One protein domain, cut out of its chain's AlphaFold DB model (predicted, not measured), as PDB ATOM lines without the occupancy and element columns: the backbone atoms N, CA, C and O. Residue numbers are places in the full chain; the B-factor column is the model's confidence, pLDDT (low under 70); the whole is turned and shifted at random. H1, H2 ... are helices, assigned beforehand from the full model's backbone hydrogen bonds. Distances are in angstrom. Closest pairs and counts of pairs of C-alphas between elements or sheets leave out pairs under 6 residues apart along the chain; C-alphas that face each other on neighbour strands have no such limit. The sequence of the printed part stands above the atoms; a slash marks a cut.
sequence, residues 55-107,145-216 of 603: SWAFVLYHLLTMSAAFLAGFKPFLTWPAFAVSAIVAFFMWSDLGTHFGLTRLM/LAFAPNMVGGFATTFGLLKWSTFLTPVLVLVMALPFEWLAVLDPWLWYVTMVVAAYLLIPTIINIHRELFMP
ATOM      1  N   SER A  55     139.612 164.430  89.171       95.31
ATOM      2  CA  SER A  55     139.390 164.049  90.573       95.31
ATOM      3  C   SER A  55     140.389 164.680  91.537       95.31
ATOM      4  O   SER A  55     139.985 165.158  92.597       95.31
ATOM      5  N   TRP A  56     141.670 164.763  91.167       95.75
ATOM      6  CA  TRP A  56     142.701 165.359  92.024       95.75
ATOM      7  C   TRP A  56     142.523 166.866  92.230       95.75
ATOM      8  O   TRP A  56     142.773 167.361  93.330       95.75
ATOM      9  N   ALA A  57     142.006 167.587  91.231       95.94
ATOM     10  CA  ALA A  57     141.671 169.000  91.387       95.94
ATOM     11  C   ALA A  57     140.530 169.185  92.396       95.94
ATOM     12  O   ALA A  57     140.615 170.042  93.274       95.94
ATOM     13  N   PHE A  58     139.496 168.339  92.331       96.62
ATOM     14  CA  PHE A  58     138.384 168.368  93.286       96.62
ATOM     15  C   PHE A  58     138.794 167.933  94.692       96.62
ATOM     16  O   PHE A  58     138.398 168.583  95.658       96.62
ATOM     17  N   VAL A  59     139.648 166.917  94.834       97.94
ATOM     18  CA  VAL A  59     140.258 166.569  96.128       97.94
ATOM     19  C   VAL A  59     140.994 167.778  96.707       97.94
ATOM     20  O   VAL A  59     140.781 168.123  97.867       97.94
ATOM     21  N   LEU A  60     141.793 168.479  95.900       97.88
ATOM     22  CA  LEU A  60     142.507 169.672  96.348       97.88
ATOM     23  C   LEU A  60     141.553 170.812  96.745       97.88
ATOM     24  O   LEU A  60     141.739 171.406  97.808       97.88
ATOM     25  N   TYR A  61     140.499 171.080  95.963       98.31
ATOM     26  CA  TYR A  61     139.456 172.050  96.328       98.31
ATOM     27  C   TYR A  61     138.839 171.739  97.697       98.31
ATOM     28  O   TYR A  61     138.706 172.630  98.543       98.31
ATOM     29  N   HIS A  62     138.494 170.476  97.941       98.44
ATOM     30  CA  HIS A  62     137.882 170.054  99.195       98.44
ATOM     31  C   HIS A  62     138.851 170.164 100.376       98.44
ATOM     32  O   HIS A  62     138.494 170.737 101.406       98.44
ATOM     33  N   LEU A  63     140.085 169.673 100.228       98.38
ATOM     34  CA  LEU A  63     141.101 169.714 101.283       98.38
ATOM     35  C   LEU A  63     141.448 171.149 101.680       98.38
ATOM     36  O   LEU A  63     141.532 171.445 102.874       98.38
ATOM     37  N   LEU A  64     141.600 172.058 100.713       98.44
ATOM     38  CA  LEU A  64     141.870 173.469 100.994       98.44
ATOM     39  C   LEU A  64     140.689 174.144 101.700       98.44
ATOM     40  O   LEU A  64     140.899 174.904 102.644       98.44
ATOM     41  N   THR A  65     139.454 173.831 101.297       98.62
ATOM     42  CA  THR A  65     138.245 174.364 101.944       98.62
ATOM     43  C   THR A  65     138.129 173.888 103.391       98.62
ATOM     44  O   THR A  65     137.960 174.705 104.295       98.62
ATOM     45  N   MET A  66     138.276 172.580 103.635       98.56
ATOM     46  CA  MET A  66     138.233 172.004 104.985       98.56
ATOM     47  C   MET A  66     139.365 172.544 105.866       98.56
ATOM     48  O   MET A  66     139.134 172.892 107.024       98.56
ATOM     49  N   SER A  67     140.572 172.688 105.309       98.31
ATOM     50  CA  SER A  67     141.721 173.258 106.021       98.31
ATOM     51  C   SER A  67     141.483 174.720 106.396       98.31
ATOM     52  O   SER A  67     141.728 175.106 107.537       98.31
ATOM     53  N   ALA A  68     140.957 175.535 105.478       98.19
ATOM     54  CA  ALA A  68     140.610 176.925 105.761       98.19
ATOM     55  C   ALA A  68     139.541 177.023 106.860       98.19
ATOM     56  O   ALA A  68     139.705 177.779 107.816       98.19
ATOM     57  N   ALA A  69     138.490 176.208 106.779       97.88
ATOM     58  CA  ALA A  69     137.438 176.157 107.785       97.88
ATOM     59  C   ALA A  69     137.978 175.779 109.184       97.88
ATOM     60  O   ALA A  69     137.565 176.360 110.189       97.88
ATOM     61  N   PHE A  70     138.949 174.862 109.262       97.62
ATOM     62  CA  PHE A  70     139.598 174.488 110.522       97.62
ATOM     63  C   PHE A  70     140.469 175.624 111.068       97.62
ATOM     64  O   PHE A  70     140.310 176.037 112.219       97.62
ATOM     65  N   LEU A  71     141.353 176.174 110.229       97.00
ATOM     66  CA  LEU A  71     142.286 177.236 110.613       97.00
ATOM     67  C   LEU A  71     141.563 178.512 111.064       97.00
ATOM     68  O   LEU A  71     142.065 179.195 111.955       97.00
ATOM     69  N   ALA A  72     140.379 178.797 110.511       96.00
ATOM     70  CA  ALA A  72     139.589 179.982 110.830       96.00
ATOM     71  C   ALA A  72     139.234 180.129 112.318       96.00
ATOM     72  O   ALA A  72     139.192 181.257 112.808       96.00
ATOM     73  N   GLY A  73     138.998 179.020 113.030       91.50
ATOM     74  CA  GLY A  73     138.710 179.019 114.471       91.50
ATOM     75  C   GLY A  73     139.842 178.488 115.349       91.50
ATOM     76  O   GLY A  73     139.729 178.524 116.571       91.50
ATOM     77  N   PHE A  74     140.955 178.025 114.765       92.75
ATOM     78  CA  PHE A  74     142.077 177.489 115.541       92.75
ATOM     79  C   PHE A  74     142.852 178.582 116.293       92.75
ATOM     80  O   PHE A  74     143.180 178.431 117.473       92.75
ATOM     81  N   LYS A  75     143.163 179.697 115.614       92.00
ATOM     82  CA  LYS A  75     143.779 180.893 116.211       92.00
ATOM     83  C   LYS A  75     143.201 182.158 115.569       92.00
ATOM     84  O   LYS A  75     143.136 182.201 114.344       92.00
ATOM     85  N   PRO A  76     142.909 183.229 116.335       90.12
ATOM     86  CA  PRO A  76     142.291 184.443 115.784       90.12
ATOM     87  C   PRO A  76     143.059 185.101 114.625       90.12
ATOM     88  O   PRO A  76     142.464 185.629 113.693       90.12
ATOM     89  N   PHE A  77     144.396 185.051 114.630       94.31
ATOM     90  CA  PHE A  77     145.193 185.639 113.544       94.31
ATOM     91  C   PHE A  77     145.113 184.846 112.221       94.31
ATOM     92  O   PHE A  77     145.506 185.365 111.179       94.31
ATOM     93  N   LEU A  78     144.615 183.601 112.247       96.44
ATOM     94  CA  LEU A  78     144.465 182.741 111.068       96.44
ATOM     95  C   LEU A  78     143.139 182.953 110.332       96.44
ATOM     96  O   LEU A  78     143.024 182.520 109.186       96.44
ATOM     97  N   THR A  79     142.159 183.639 110.928       95.44
ATOM     98  CA  THR A  79     140.827 183.831 110.333       95.44
ATOM     99  C   THR A  79     140.885 184.581 109.001       95.44
ATOM    100  O   THR A  79     140.274 184.147 108.028       95.44
ATOM    101  N   TRP A  80     141.681 185.652 108.898       97.00
ATOM    102  CA  TRP A  80     141.846 186.404 107.646       97.00
ATOM    103  C   TRP A  80     142.583 185.616 106.544       97.00
ATOM    104  O   TRP A  80     142.075 185.572 105.420       97.00
ATOM    105  N   PRO A  81     143.723 184.945 106.815       97.94
ATOM    106  CA  PRO A  81     144.315 184.006 105.862       97.94
ATOM    107  C   PRO A  81     143.356 182.891 105.424       97.94
ATOM    108  O   PRO A  81     143.266 182.593 104.235       97.94
ATOM    109  N   ALA A  82     142.604 182.303 106.358       97.88
ATOM    110  CA  ALA A  82     141.614 181.272 106.059       97.88
ATOM    111  C   ALA A  82     140.480 181.798 105.164       97.88
ATOM    112  O   ALA A  82     140.082 181.124 104.209       97.88
ATOM    113  N   PHE A  83     139.994 183.015 105.419       98.19
ATOM    114  CA  PHE A  83     139.032 183.689 104.551       98.19
ATOM    115  C   PHE A  83     139.595 183.856 103.137       98.19
ATOM    116  O   PHE A  83     138.955 183.455 102.170       98.19
ATOM    117  N   ALA A  84     140.815 184.384 103.010       98.31
ATOM    118  CA  ALA A  84     141.448 184.589 101.711       98.31
ATOM    119  C   ALA A  84     141.590 183.272 100.931       98.31
ATOM    120  O   ALA A  84     141.187 183.200  99.771       98.31
ATOM    121  N   VAL A  85     142.093 182.209 101.573       98.38
ATOM    122  CA  VAL A  85     142.248 180.887 100.944       98.38
ATOM    123  C   VAL A  85     140.896 180.316 100.516       98.38
ATOM    124  O   VAL A  85     140.745 179.926  99.361       98.38
ATOM    125  N   SER A  86     139.900 180.295 101.405       98.31
ATOM    126  CA  SER A  86     138.571 179.752 101.086       98.31
ATOM    127  C   SER A  86     137.850 180.553  99.996       98.31
ATOM    128  O   SER A  86     137.202 179.957  99.137       98.31
ATOM    129  N   ALA A  87     138.003 181.880  99.959       98.38
ATOM    130  CA  ALA A  87     137.429 182.726  98.916       98.38
ATOM    131  C   ALA A  87     138.098 182.496  97.550       98.38
ATOM    132  O   ALA A  87     137.408 182.391  96.535       98.38
ATOM    133  N   ILE A  88     139.429 182.361  97.520       98.06
ATOM    134  CA  ILE A  88     140.188 182.036  96.303       98.06
ATOM    135  C   ILE A  88     139.795 180.650  95.778       98.06
ATOM    136  O   ILE A  88     139.531 180.488  94.587       98.06
ATOM    137  N   VAL A  89     139.703 179.659  96.666       98.19
ATOM    138  CA  VAL A  89     139.268 178.292  96.343       98.19
ATOM    139  C   VAL A  89     137.855 178.283  95.764       98.19
ATOM    140  O   VAL A  89     137.636 177.702  94.702       98.19
ATOM    141  N   ALA A  90     136.918 178.980  96.407       98.00
ATOM    142  CA  ALA A  90     135.560 179.144  95.905       98.00
ATOM    143  C   ALA A  90     135.544 179.794  94.511       98.00
ATOM    144  O   ALA A  90     134.865 179.303  93.612       98.00
ATOM    145  N   PHE A  91     136.326 180.854  94.290       97.44
ATOM    146  CA  PHE A  91     136.420 181.512  92.986       97.44
ATOM    147  C   PHE A  91     136.949 180.577  91.885       97.44
ATOM    148  O   PHE A  91     136.347 180.489  90.812       97.44
ATOM    149  N   PHE A  92     138.036 179.847  92.143       97.19
ATOM    150  CA  PHE A  92     138.594 178.921  91.158       97.19
ATOM    151  C   PHE A  92     137.659 177.742  90.877       97.19
ATOM    152  O   PHE A  92     137.468 177.407  89.711       97.19
ATOM    153  N   MET A  93     136.998 177.179  91.897       96.56
ATOM    154  CA  MET A  93     136.010 176.117  91.686       96.56
ATOM    155  C   MET A  93     134.808 176.623  90.874       96.56
ATOM    156  O   MET A  93     134.344 175.936  89.968       96.56
ATOM    157  N   TRP A  94     134.317 177.837  91.152       95.81
ATOM    158  CA  TRP A  94     133.256 178.477  90.365       95.81
ATOM    159  C   TRP A  94     133.641 178.613  88.887       95.81
ATOM    160  O   TRP A  94     132.821 178.348  88.003       95.81
ATOM    161  N   SER A  95     134.884 179.025  88.633       94.25
ATOM    162  CA  SER A  95     135.440 179.222  87.295       94.25
ATOM    163  C   SER A  95     135.671 177.894  86.554       94.25
ATOM    164  O   SER A  95     135.271 177.785  85.393       94.25
ATOM    165  N   ASP A  96     136.200 176.859  87.218       93.06
ATOM    166  CA  ASP A  96     136.336 175.504  86.650       93.06
ATOM    167  C   ASP A  96     134.972 174.907  86.283       93.06
ATOM    168  O   ASP A  96     134.757 174.497  85.145       93.06
ATOM    169  N   LEU A  97     134.002 174.944  87.206       92.56
ATOM    170  CA  LEU A  97     132.628 174.489  86.950       92.56
ATOM    171  C   LEU A  97     131.914 175.319  85.863       92.56
ATOM    172  O   LEU A  97     130.896 174.901  85.310       92.56
ATOM    173  N   GLY A  98     132.429 176.517  85.575       90.25
ATOM    174  CA  GLY A  98     131.991 177.394  84.497       90.25
ATOM    175  C   GLY A  98     132.667 177.131  83.149       90.25
ATOM    176  O   GLY A  98     132.429 177.907  82.228       90.25
ATOM    177  N   THR A  99     133.482 176.077  83.004       87.31
ATOM    178  CA  THR A  99     134.266 175.750  81.787       87.31
ATOM    179  C   THR A  99     135.341 176.792  81.436       87.31
ATOM    180  O   THR A  99     135.686 177.001  80.266       87.31
ATOM    181  N   HIS A 100     135.849 177.509  82.442       86.69
ATOM    182  CA  HIS A 100     136.900 178.512  82.277       86.69
ATOM    183  C   HIS A 100     138.253 177.983  82.779       86.69
ATOM    184  O   HIS A 100     138.843 177.092  82.168       86.69
ATOM    185  N   PHE A 101     138.804 178.576  83.837       86.88
ATOM    186  CA  PHE A 101     140.115 178.232  84.386       86.88
ATOM    187  C   PHE A 101     140.030 177.944  85.884       86.88
ATOM    188  O   PHE A 101     139.258 178.583  86.592       86.88
ATOM    189  N   GLY A 102     140.898 177.072  86.381       90.50
ATOM    190  CA  GLY A 102     140.985 176.735  87.798       90.50
ATOM    191  C   GLY A 102     142.043 175.677  88.061       90.50
ATOM    192  O   GLY A 102     142.960 175.499  87.253       90.50
ATOM    193  N   LEU A 103     141.958 175.013  89.214       91.94
ATOM    194  CA  LEU A 103     142.947 174.035  89.666       91.94
ATOM    195  C   LEU A 103     143.074 172.847  88.715       91.94
ATOM    196  O   LEU A 103     144.168 172.297  88.607       91.94
ATOM    197  N   THR A 104     142.026 172.506  87.959       88.88
ATOM    198  CA  THR A 104     142.102 171.462  86.927       88.88
ATOM    199  C   THR A 104     143.209 171.751  85.905       88.88
ATOM    200  O   THR A 104     143.915 170.841  85.484       88.88
ATOM    201  N   ARG A 105     143.485 173.025  85.583       85.69
ATOM    202  CA  ARG A 105     144.571 173.402  84.653       85.69
ATOM    203  C   ARG A 105     145.985 173.219  85.211       85.69
ATOM    204  O   ARG A 105     146.934 173.302  84.425       85.69
ATOM    205  N   LEU A 106     146.128 173.036  86.522       88.88
ATOM    206  CA  LEU A 106     147.406 172.801  87.202       88.88
ATOM    207  C   LEU A 106     147.707 171.309  87.380       88.88
ATOM    208  O   LEU A 106     148.809 170.963  87.797       88.88
ATOM    209  N   MET A 107     146.738 170.436  87.096       92.56
ATOM    210  CA  MET A 107     146.923 168.992  87.197       92.56
ATOM    211  C   MET A 107     147.901 168.483  86.126       92.56
ATOM    212  O   MET A 107     148.047 169.138  85.086       92.56
ATOM    213  N   LEU A 145     131.724 155.828  92.537       93.50
ATOM    214  CA  LEU A 145     130.630 155.550  93.474       93.50
ATOM    215  C   LEU A 145     129.540 156.633  93.440       93.50
ATOM    216  O   LEU A 145     128.381 156.340  93.705       93.50
ATOM    217  N   ALA A 146     129.881 157.868  93.052       91.31
ATOM    218  CA  ALA A 146     128.899 158.934  92.843       91.31
ATOM    219  C   ALA A 146     127.820 158.579  91.799       91.31
ATOM    220  O   ALA A 146     126.721 159.131  91.857       91.31
ATOM    221  N   PHE A 147     128.133 157.667  90.877       91.12
ATOM    222  CA  PHE A 147     127.255 157.224  89.796       91.12
ATOM    223  C   PHE A 147     126.747 155.788  89.983       91.12
ATOM    224  O   PHE A 147     126.094 155.243  89.098       91.12
ATOM    225  N   ALA A 148     126.986 155.178  91.149       91.44
ATOM    226  CA  ALA A 148     126.412 153.877  91.467       91.44
ATOM    227  C   ALA A 148     124.868 153.930  91.384       91.44
ATOM    228  O   ALA A 148     124.279 154.956  91.748       91.44
ATOM    229  N   PRO A 149     124.176 152.849  90.970       88.19
ATOM    230  CA  PRO A 149     122.725 152.859  90.745       88.19
ATOM    231  C   PRO A 149     121.884 153.346  91.937       88.19
ATOM    232  O   PRO A 149     120.843 153.975  91.760       88.19
ATOM    233  N   ASN A 150     122.349 153.099  93.164       88.56
ATOM    234  CA  ASN A 150     121.710 153.549  94.403       88.56
ATOM    235  C   ASN A 150     121.997 155.022  94.761       88.56
ATOM    236  O   ASN A 150     121.282 155.592  95.584       88.56
ATOM    237  N   MET A 151     123.016 155.648  94.166       88.12
ATOM    238  CA  MET A 151     123.447 157.021  94.459       88.12
ATOM    239  C   MET A 151     123.123 158.010  93.333       88.12
ATOM    240  O   MET A 151     122.815 159.171  93.613       88.12
ATOM    241  N   VAL A 152     123.134 157.563  92.073       88.38
ATOM    242  CA  VAL A 152     123.024 158.427  90.884       88.38
ATOM    243  C   VAL A 152     121.726 159.237  90.844       88.38
ATOM    244  O   VAL A 152     121.732 160.403  90.454       88.38
ATOM    245  N   GLY A 153     120.614 158.684  91.341       87.00
ATOM    246  CA  GLY A 153     119.340 159.409  91.438       87.00
ATOM    247  C   GLY A 153     119.395 160.636  92.362       87.00
ATOM    248  O   GLY A 153     118.651 161.594  92.166       87.00
ATOM    249  N   GLY A 154     120.302 160.636  93.344       90.06
ATOM    250  CA  GLY A 154     120.549 161.749  94.264       90.06
ATOM    251  C   GLY A 154     121.665 162.701  93.821       90.06
ATOM    252  O   GLY A 154     121.954 163.652  94.551       90.06
ATOM    253  N   PHE A 155     122.280 162.481  92.652       90.88
ATOM    254  CA  PHE A 155     123.473 163.206  92.201       90.88
ATOM    255  C   PHE A 155     123.297 164.729  92.223       90.88
ATOM    256  O   PHE A 155     124.141 165.451  92.747       90.88
ATOM    257  N   ALA A 156     122.172 165.242  91.714       90.38
ATOM    258  CA  ALA A 156     121.920 166.684  91.691       90.38
ATOM    259  C   ALA A 156     121.921 167.305  93.102       90.38
ATOM    260  O   ALA A 156     122.380 168.435  93.287       90.38
ATOM    261  N   THR A 157     121.438 166.560  94.100       92.25
ATOM    262  CA  THR A 157     121.406 166.987  95.502       92.25
ATOM    263  C   THR A 157     122.797 166.933  96.121       92.25
ATOM    264  O   THR A 157     123.234 167.921  96.704       92.25
ATOM    265  N   THR A 158     123.521 165.822  95.972       93.56
ATOM    266  CA  THR A 158     124.862 165.657  96.558       93.56
ATOM    267  C   THR A 158     125.880 166.607  95.928       93.56
ATOM    268  O   THR A 158     126.640 167.272  96.631       93.56
ATOM    269  N   PHE A 159     125.827 166.785  94.609       93.69
ATOM    270  CA  PHE A 159     126.637 167.772  93.900       93.69
ATOM    271  C   PHE A 159     126.248 169.212  94.271       93.69
ATOM    272  O   PHE A 159     127.099 170.096  94.380       93.69
ATOM    273  N   GLY A 160     124.958 169.460  94.526       94.94
ATOM    274  CA  GLY A 160     124.480 170.715  95.099       94.94
ATOM    275  C   GLY A 160     125.089 170.999  96.474       94.94
ATOM    276  O   GLY A 160     125.611 172.091  96.687       94.94
ATOM    277  N   LEU A 161     125.074 170.019  97.381       96.12
ATOM    278  CA  LEU A 161     125.663 170.120  98.720       96.12
ATOM    279  C   LEU A 161     127.177 170.344  98.675       96.12
ATOM    280  O   LEU A 161     127.679 171.169  99.437       96.12
ATOM    281  N   LEU A 162     127.896 169.692  97.755       96.69
ATOM    282  CA  LEU A 162     129.324 169.935  97.520       96.69
ATOM    283  C   LEU A 162     129.560 171.412  97.195       96.69
ATOM    284  O   LEU A 162     130.337 172.084  97.873       96.69
ATOM    285  N   LYS A 163     128.826 171.943  96.209       95.94
ATOM    286  CA  LYS A 163     128.923 173.354  95.816       95.94
ATOM    287  C   LYS A 163     128.606 174.289  96.977       95.94
ATOM    288  O   LYS A 163     129.383 175.198  97.255       95.94
ATOM    289  N   TRP A 164     127.487 174.063  97.664       96.69
ATOM    290  CA  TRP A 164     127.074 174.889  98.798       96.69
ATOM    291  C   TRP A 164     128.102 174.876  99.921       96.69
ATOM    292  O   TRP A 164     128.414 175.937 100.445       96.69
ATOM    293  N   SER A 165     128.679 173.719 100.240       97.88
ATOM    294  CA  SER A 165     129.700 173.601 101.285       97.88
ATOM    295  C   SER A 165     130.932 174.444 100.953       97.88
ATOM    296  O   SER A 165     131.391 175.228 101.785       97.88
ATOM    297  N   THR A 166     131.416 174.380  99.709       97.88
ATOM    298  CA  THR A 166     132.555 175.194  99.263       97.88
ATOM    299  C   THR A 166     132.234 176.688  99.210       97.88
ATOM    300  O   THR A 166     133.038 177.495  99.665       97.88
ATOM    301  N   PHE A 167     131.069 177.085  98.687       97.81
ATOM    302  CA  PHE A 167     130.717 178.504  98.525       97.81
ATOM    303  C   PHE A 167     130.256 179.181  99.821       97.81
ATOM    304  O   PHE A 167     130.448 180.384  99.979       97.81
ATOM    305  N   LEU A 168     129.672 178.430 100.757       97.94
ATOM    306  CA  LEU A 168     129.215 178.955 102.043       97.94
ATOM    307  C   LEU A 168     130.366 179.101 103.045       97.94
ATOM    308  O   LEU A 168     130.340 180.018 103.860       97.94
ATOM    309  N   THR A 169     131.402 178.261 102.957       98.31
ATOM    310  CA  THR A 169     132.578 178.327 103.843       98.31
ATOM    311  C   THR A 169     133.212 179.727 103.918       98.31
ATOM    312  O   THR A 169     133.292 180.257 105.026       98.31
ATOM    313  N   PRO A 170     133.618 180.392 102.814       98.31
ATOM    314  CA  PRO A 170     134.204 181.732 102.901       98.31
ATOM    315  C   PRO A 170     133.230 182.776 103.461       98.31
ATOM    316  O   PRO A 170     133.668 183.718 104.114       98.31
ATOM    317  N   VAL A 171     131.917 182.610 103.258       97.50
ATOM    318  CA  VAL A 171     130.904 183.497 103.851       97.50
ATOM    319  C   VAL A 171     130.879 183.333 105.368       97.50
ATOM    320  O   VAL A 171     130.928 184.326 106.084       97.50
ATOM    321  N   LEU A 172     130.860 182.098 105.873       96.00
ATOM    322  CA  LEU A 172     130.868 181.837 107.314       96.00
ATOM    323  C   LEU A 172     132.169 182.313 107.969       96.00
ATOM    324  O   LEU A 172     132.119 182.971 109.005       96.00
ATOM    325  N   VAL A 173     133.320 182.075 107.332       96.38
ATOM    326  CA  VAL A 173     134.618 182.569 107.825       96.38
ATOM    327  C   VAL A 173     134.670 184.102 107.819       96.38
ATOM    328  O   VAL A 173     135.207 184.697 108.750       96.38
ATOM    329  N   LEU A 174     134.079 184.766 106.820       95.69
ATOM    330  CA  LEU A 174     133.961 186.226 106.816       95.69
ATOM    331  C   LEU A 174     133.101 186.720 107.981       95.69
ATOM    332  O   LEU A 174     133.478 187.674 108.651       95.69
ATOM    333  N   VAL A 175     131.971 186.063 108.247       93.69
ATOM    334  CA  VAL A 175     131.096 186.397 109.380       93.69
ATOM    335  C   VAL A 175     131.843 186.241 110.713       93.69
ATOM    336  O   VAL A 175     131.688 187.101 111.571       93.69
ATOM    337  N   MET A 176     132.711 185.227 110.858       90.81
ATOM    338  CA  MET A 176     133.594 185.067 112.031       90.81
ATOM    339  C   MET A 176     134.618 186.203 112.167       90.81
ATOM    340  O   MET A 176     134.991 186.573 113.274       90.81
ATOM    341  N   ALA A 177     135.110 186.741 111.049       90.44
ATOM    342  CA  ALA A 177     136.135 187.782 111.051       90.44
ATOM    343  C   ALA A 177     135.585 189.185 111.367       90.44
ATOM    344  O   ALA A 177     136.356 190.085 111.713       90.44
ATOM    345  N   LEU A 178     134.276 189.403 111.201       90.25
ATOM    346  CA  LEU A 178     133.659 190.722 111.322       90.25
ATOM    347  C   LEU A 178     133.241 191.023 112.775       90.25
ATOM    348  O   LEU A 178     132.539 190.223 113.392       90.25
ATOM    349  N   PRO A 179     133.598 192.201 113.323       84.75
ATOM    350  CA  PRO A 179     133.388 192.535 114.732       84.75
ATOM    351  C   PRO A 179     131.964 193.057 114.995       84.75
ATOM    352  O   PRO A 179     131.777 194.169 115.483       84.75
ATOM    353  N   PHE A 180     130.938 192.290 114.627       84.75
ATOM    354  CA  PHE A 180     129.553 192.681 114.884       84.75
ATOM    355  C   PHE A 180     129.110 192.251 116.285       84.75
ATOM    356  O   PHE A 180     129.018 191.063 116.580       84.75
ATOM    357  N   GLU A 181     128.754 193.213 117.136       80.56
ATOM    358  CA  GLU A 181     128.356 192.957 118.530       80.56
ATOM    359  C   GLU A 181     127.157 191.999 118.657       80.56
ATOM    360  O   GLU A 181     127.115 191.165 119.558       80.56
ATOM    361  N   TRP A 182     126.206 192.049 117.718       79.31
ATOM    362  CA  TRP A 182     125.043 191.152 117.697       79.31
ATOM    363  C   TRP A 182     125.385 189.704 117.299       79.31
ATOM    364  O   TRP A 182     124.588 188.802 117.556       79.31
ATOM    365  N   LEU A 183     126.564 189.459 116.712       78.25
ATOM    366  CA  LEU A 183     127.070 188.117 116.405       78.25
ATOM    367  C   LEU A 183     127.845 187.486 117.565       78.25
ATOM    368  O   LEU A 183     128.081 186.281 117.528       78.25
ATOM    369  N   ALA A 184     128.191 188.242 118.611       75.38
ATOM    370  CA  ALA A 184     128.971 187.734 119.743       75.38
ATOM    371  C   ALA A 184     128.302 186.537 120.452       75.38
ATOM    372  O   ALA A 184     128.981 185.682 121.012       75.38
ATOM    373  N   VAL A 185     126.968 186.433 120.389       80.06
ATOM    374  CA  VAL A 185     126.208 185.284 120.922       80.06
ATOM    375  C   VAL A 185     126.423 184.012 120.088       80.06
ATOM    376  O   VAL A 185     126.369 182.902 120.616       80.06
ATOM    377  N   LEU A 186     126.665 184.163 118.782       80.31
ATOM    378  CA  LEU A 186     126.900 183.064 117.844       80.31
ATOM    379  C   LEU A 186     128.382 182.692 117.730       80.31
ATOM    380  O   LEU A 186     128.679 181.599 117.253       80.31
ATOM    381  N   ASP A 187     129.291 183.559 118.180       77.44
ATOM    382  CA  ASP A 187     130.746 183.404 118.065       77.44
ATOM    383  C   ASP A 187     131.268 182.025 118.532       77.44
ATOM    384  O   ASP A 187     131.967 181.367 117.756       77.44
ATOM    385  N   PRO A 188     130.838 181.466 119.690       81.00
ATOM    386  CA  PRO A 188     131.291 180.138 120.116       81.00
ATOM    387  C   PRO A 188     130.851 179.010 119.177       81.00
ATOM    388  O   PRO A 188     131.502 177.972 119.112       81.00
ATOM    389  N   TRP A 189     129.734 179.191 118.469       90.56
ATOM    390  CA  TRP A 189     129.101 178.168 117.637       90.56
ATOM    391  C   TRP A 189     129.488 178.281 116.165       90.56
ATOM    392  O   TRP A 189     129.470 177.281 115.447       90.56
ATOM    393  N   LEU A 190     129.846 179.478 115.702       91.25
ATOM    394  CA  LEU A 190     130.047 179.770 114.287       91.25
ATOM    395  C   LEU A 190     131.203 178.964 113.683       91.25
ATOM    396  O   LEU A 190     131.097 178.490 112.550       91.25
ATOM    397  N   TRP A 191     132.264 178.714 114.456       94.25
ATOM    398  CA  TRP A 191     133.336 177.817 114.026       94.25
ATOM    399  C   TRP A 191     132.848 176.374 113.845       94.25
ATOM    400  O   TRP A 191     133.110 175.767 112.808       94.25
ATOM    401  N   TYR A 192     132.072 175.840 114.796       95.50
ATOM    402  CA  TYR A 192     131.507 174.490 114.689       95.50
ATOM    403  C   TYR A 192     130.531 174.370 113.515       95.50
ATOM    404  O   TYR A 192     130.578 173.383 112.789       95.50
ATOM    405  N   VAL A 193     129.697 175.386 113.272       96.00
ATOM    406  CA  VAL A 193     128.811 175.433 112.098       96.00
ATOM    407  C   VAL A 193     129.629 175.416 110.806       96.00
ATOM    408  O   VAL A 193     129.344 174.622 109.912       96.00
ATOM    409  N   THR A 194     130.681 176.236 110.723       96.75
ATOM    410  CA  THR A 194     131.596 176.256 109.570       96.75
ATOM    411  C   THR A 194     132.248 174.889 109.361       96.75
ATOM    412  O   THR A 194     132.339 174.415 108.230       96.75
ATOM    413  N   MET A 195     132.636 174.214 110.447       97.25
ATOM    414  CA  MET A 195     133.202 172.870 110.387       97.25
ATOM    415  C   MET A 195     132.202 171.819 109.928       97.25
ATOM    416  O   MET A 195     132.558 171.003 109.090       97.25
ATOM    417  N   VAL A 196     130.956 171.851 110.406       97.31
ATOM    418  CA  VAL A 196     129.901 170.925 109.961       97.31
ATOM    419  C   VAL A 196     129.610 171.106 108.471       97.31
ATOM    420  O   VAL A 196     129.518 170.118 107.744       97.31
ATOM    421  N   VAL A 197     129.524 172.354 108.000       97.81
ATOM    422  CA  VAL A 197     129.339 172.662 106.574       97.81
ATOM    423  C   VAL A 197     130.510 172.124 105.750       97.81
ATOM    424  O   VAL A 197     130.296 171.418 104.769       97.81
ATOM    425  N   ALA A 198     131.751 172.395 106.159       97.81
ATOM    426  CA  ALA A 198     132.930 171.921 105.439       97.81
ATOM    427  C   ALA A 198     133.122 170.394 105.535       97.81
ATOM    428  O   ALA A 198     133.614 169.787 104.586       97.81
ATOM    429  N   ALA A 199     132.708 169.755 106.633       97.62
ATOM    430  CA  ALA A 199     132.869 168.319 106.865       97.62
ATOM    431  C   ALA A 199     132.113 167.463 105.843       97.62
ATOM    432  O   ALA A 199     132.556 166.354 105.542       97.62
ATOM    433  N   TYR A 200     131.029 167.976 105.247       98.06
ATOM    434  CA  TYR A 200     130.355 167.296 104.138       98.06
ATOM    435  C   TYR A 200     131.321 166.973 102.986       98.06
ATOM    436  O   TYR A 200     131.202 165.915 102.370       98.06
ATOM    437  N   LEU A 201     132.318 167.834 102.732       98.50
ATOM    438  CA  LEU A 201     133.307 167.664 101.660       98.50
ATOM    439  C   LEU A 201     134.229 166.452 101.860       98.50
ATOM    440  O   LEU A 201     134.869 166.015 100.902       98.50
ATOM    441  N   LEU A 202     134.264 165.855 103.055       98.25
ATOM    442  CA  LEU A 202     134.964 164.593 103.286       98.25
ATOM    443  C   LEU A 202     134.392 163.463 102.414       98.25
ATOM    444  O   LEU A 202     135.155 162.685 101.848       98.25
ATOM    445  N   ILE A 203     133.068 163.417 102.230       97.25
ATOM    446  CA  ILE A 203     132.387 162.386 101.431       97.25
ATOM    447  C   ILE A 203     132.839 162.420  99.957       97.25
ATOM    448  O   ILE A 203     133.392 161.421  99.492       97.25
ATOM    449  N   PRO A 204     132.685 163.527  99.197       97.31
ATOM    450  CA  PRO A 204     133.150 163.578  97.814       97.31
ATOM    451  C   PRO A 204     134.678 163.497  97.695       97.31
ATOM    452  O   PRO A 204     135.176 163.094  96.646       97.31
ATOM    453  N   THR A 205     135.438 163.841  98.740       98.25
ATOM    454  CA  THR A 205     136.896 163.631  98.767       98.25
ATOM    455  C   THR A 205     137.231 162.145  98.779       98.25
ATOM    456  O   THR A 205     137.984 161.691  97.922       98.25
ATOM    457  N   ILE A 206     136.624 161.377  99.689       98.06
ATOM    458  CA  ILE A 206     136.800 159.921  99.759       98.06
ATOM    459  C   ILE A 206     136.341 159.267  98.455       98.06
ATOM    460  O   ILE A 206     137.060 158.430  97.924       98.06
ATOM    461  N   ILE A 207     135.199 159.683  97.893       96.88
ATOM    462  CA  ILE A 207     134.701 159.147  96.617       96.88
ATOM    463  C   ILE A 207     135.691 159.402  95.470       96.88
ATOM    464  O   ILE A 207     135.957 158.488  94.696       96.88
ATOM    465  N   ASN A 208     136.265 160.606  95.359       97.31
ATOM    466  CA  ASN A 208     137.237 160.914  94.303       97.31
ATOM    467  C   ASN A 208     138.572 160.183  94.496       97.31
ATOM    468  O   ASN A 208     139.142 159.701  93.524       97.31
ATOM    469  N   ILE A 209     139.054 160.049  95.734       97.81
ATOM    470  CA  ILE A 209     140.255 159.250  96.022       97.81
ATOM    471  C   ILE A 209     139.993 157.774  95.694       97.81
ATOM    472  O   ILE A 209     140.792 157.143  95.014       97.81
ATOM    473  N   HIS A 210     138.848 157.234  96.116       97.31
ATOM    474  CA  HIS A 210     138.446 155.863  95.811       97.31
ATOM    475  C   HIS A 210     138.332 155.621  94.300       97.31
ATOM    476  O   HIS A 210     138.812 154.603  93.803       97.31
ATOM    477  N   ARG A 211     137.744 156.573  93.560       95.56
ATOM    478  CA  ARG A 211     137.698 156.560  92.092       95.56
ATOM    479  C   ARG A 211     139.087 156.386  91.493       95.56
ATOM    480  O   ARG A 211     139.271 155.513  90.654       95.56
ATOM    481  N   GLU A 212     140.058 157.181  91.935       95.00
ATOM    482  CA  GLU A 212     141.400 157.154  91.350       95.00
ATOM    483  C   GLU A 212     142.233 155.930  91.741       95.00
ATOM    484  O   GLU A 212     143.083 155.490  90.965       95.00
ATOM    485  N   LEU A 213     141.993 155.366  92.923       94.94
ATOM    486  CA  LEU A 213     142.781 154.241  93.426       94.94
ATOM    487  C   LEU A 213     142.212 152.871  93.038       94.94
ATOM    488  O   LEU A 213     142.993 151.948  92.829       94.94
ATOM    489  N   PHE A 214     140.886 152.728  92.936       94.88
ATOM    490  CA  PHE A 214     140.249 151.404  92.865       94.88
ATOM    491  C   PHE A 214     139.276 151.215  91.704       94.88
ATOM    492  O   PHE A 214     139.043 150.081  91.295       94.88
ATOM    493  N   MET A 215     138.683 152.286  91.168       93.56
ATOM    494  CA  MET A 215     137.632 152.121  90.162       93.56
ATOM    495  C   MET A 215     138.218 151.878  88.763       93.56
ATOM    496  O   MET A 215     139.193 152.544  88.387       93.56
ATOM    497  N   PRO A 216     137.624 150.970  87.967       93.31
ATOM    498  CA  PRO A 216     138.026 150.747  86.585       93.31
ATOM    499  C   PRO A 216     137.500 151.848  85.654       93.31
ATOM    500  O   PRO A 216     136.581 152.607  85.992       93.31
TER     501      PRO A 216
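Overview. This is residues 55 to 107 and 145 to 216 of the 603 residues of the protein "Peptidase_M28 domain-containing protein" of Actinobacteria bacterium HGW-Actinobacteria-7 (UniProt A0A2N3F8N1). H1, H2, H4 and H5 form an elongated up-and-down bundle, each running against the one before; H6 follows H5 beside the first part of H1, where short H3 also packs. The 125 printed residues hold six named helices and no named strand: all helix, compact, radius of gyration of the C-alphas 15.5 A, spans 52 by 31 by 24 A.

Arrangement. H1, residues 55 to 74, is the hub, touching the other five. H2, residues 76 to 97, makes a hairpin with it at 23 degrees; the closest C-alphas, of Ala 72 and Thr 79, are 4.1 A apart. H4, residues 152 to 177, kinks by 30 degrees near residue 167 and makes a hairpin with H5, residues 187 to 199, closest at C-alphas 165 and 197, 5.4 A. O i to N i+4 pairs are within hydrogen-bond range throughout H6, residues 202 to 214; in H4, 18 of 22.

Along the chain. H1 begins at C-alpha 55 (139.390, 164.049, 90.573); H4 spans 38.0 A; H3 is residues 103 to 106; H6 ends at C-alpha 214 (140.249, 151.404, 92.865).

Size, cuts and confidence. Residues 108 to 144 are not printed, a 22.0 A gap between C-alphas 107 and 145. No printed residue is under 70 in pLDDT.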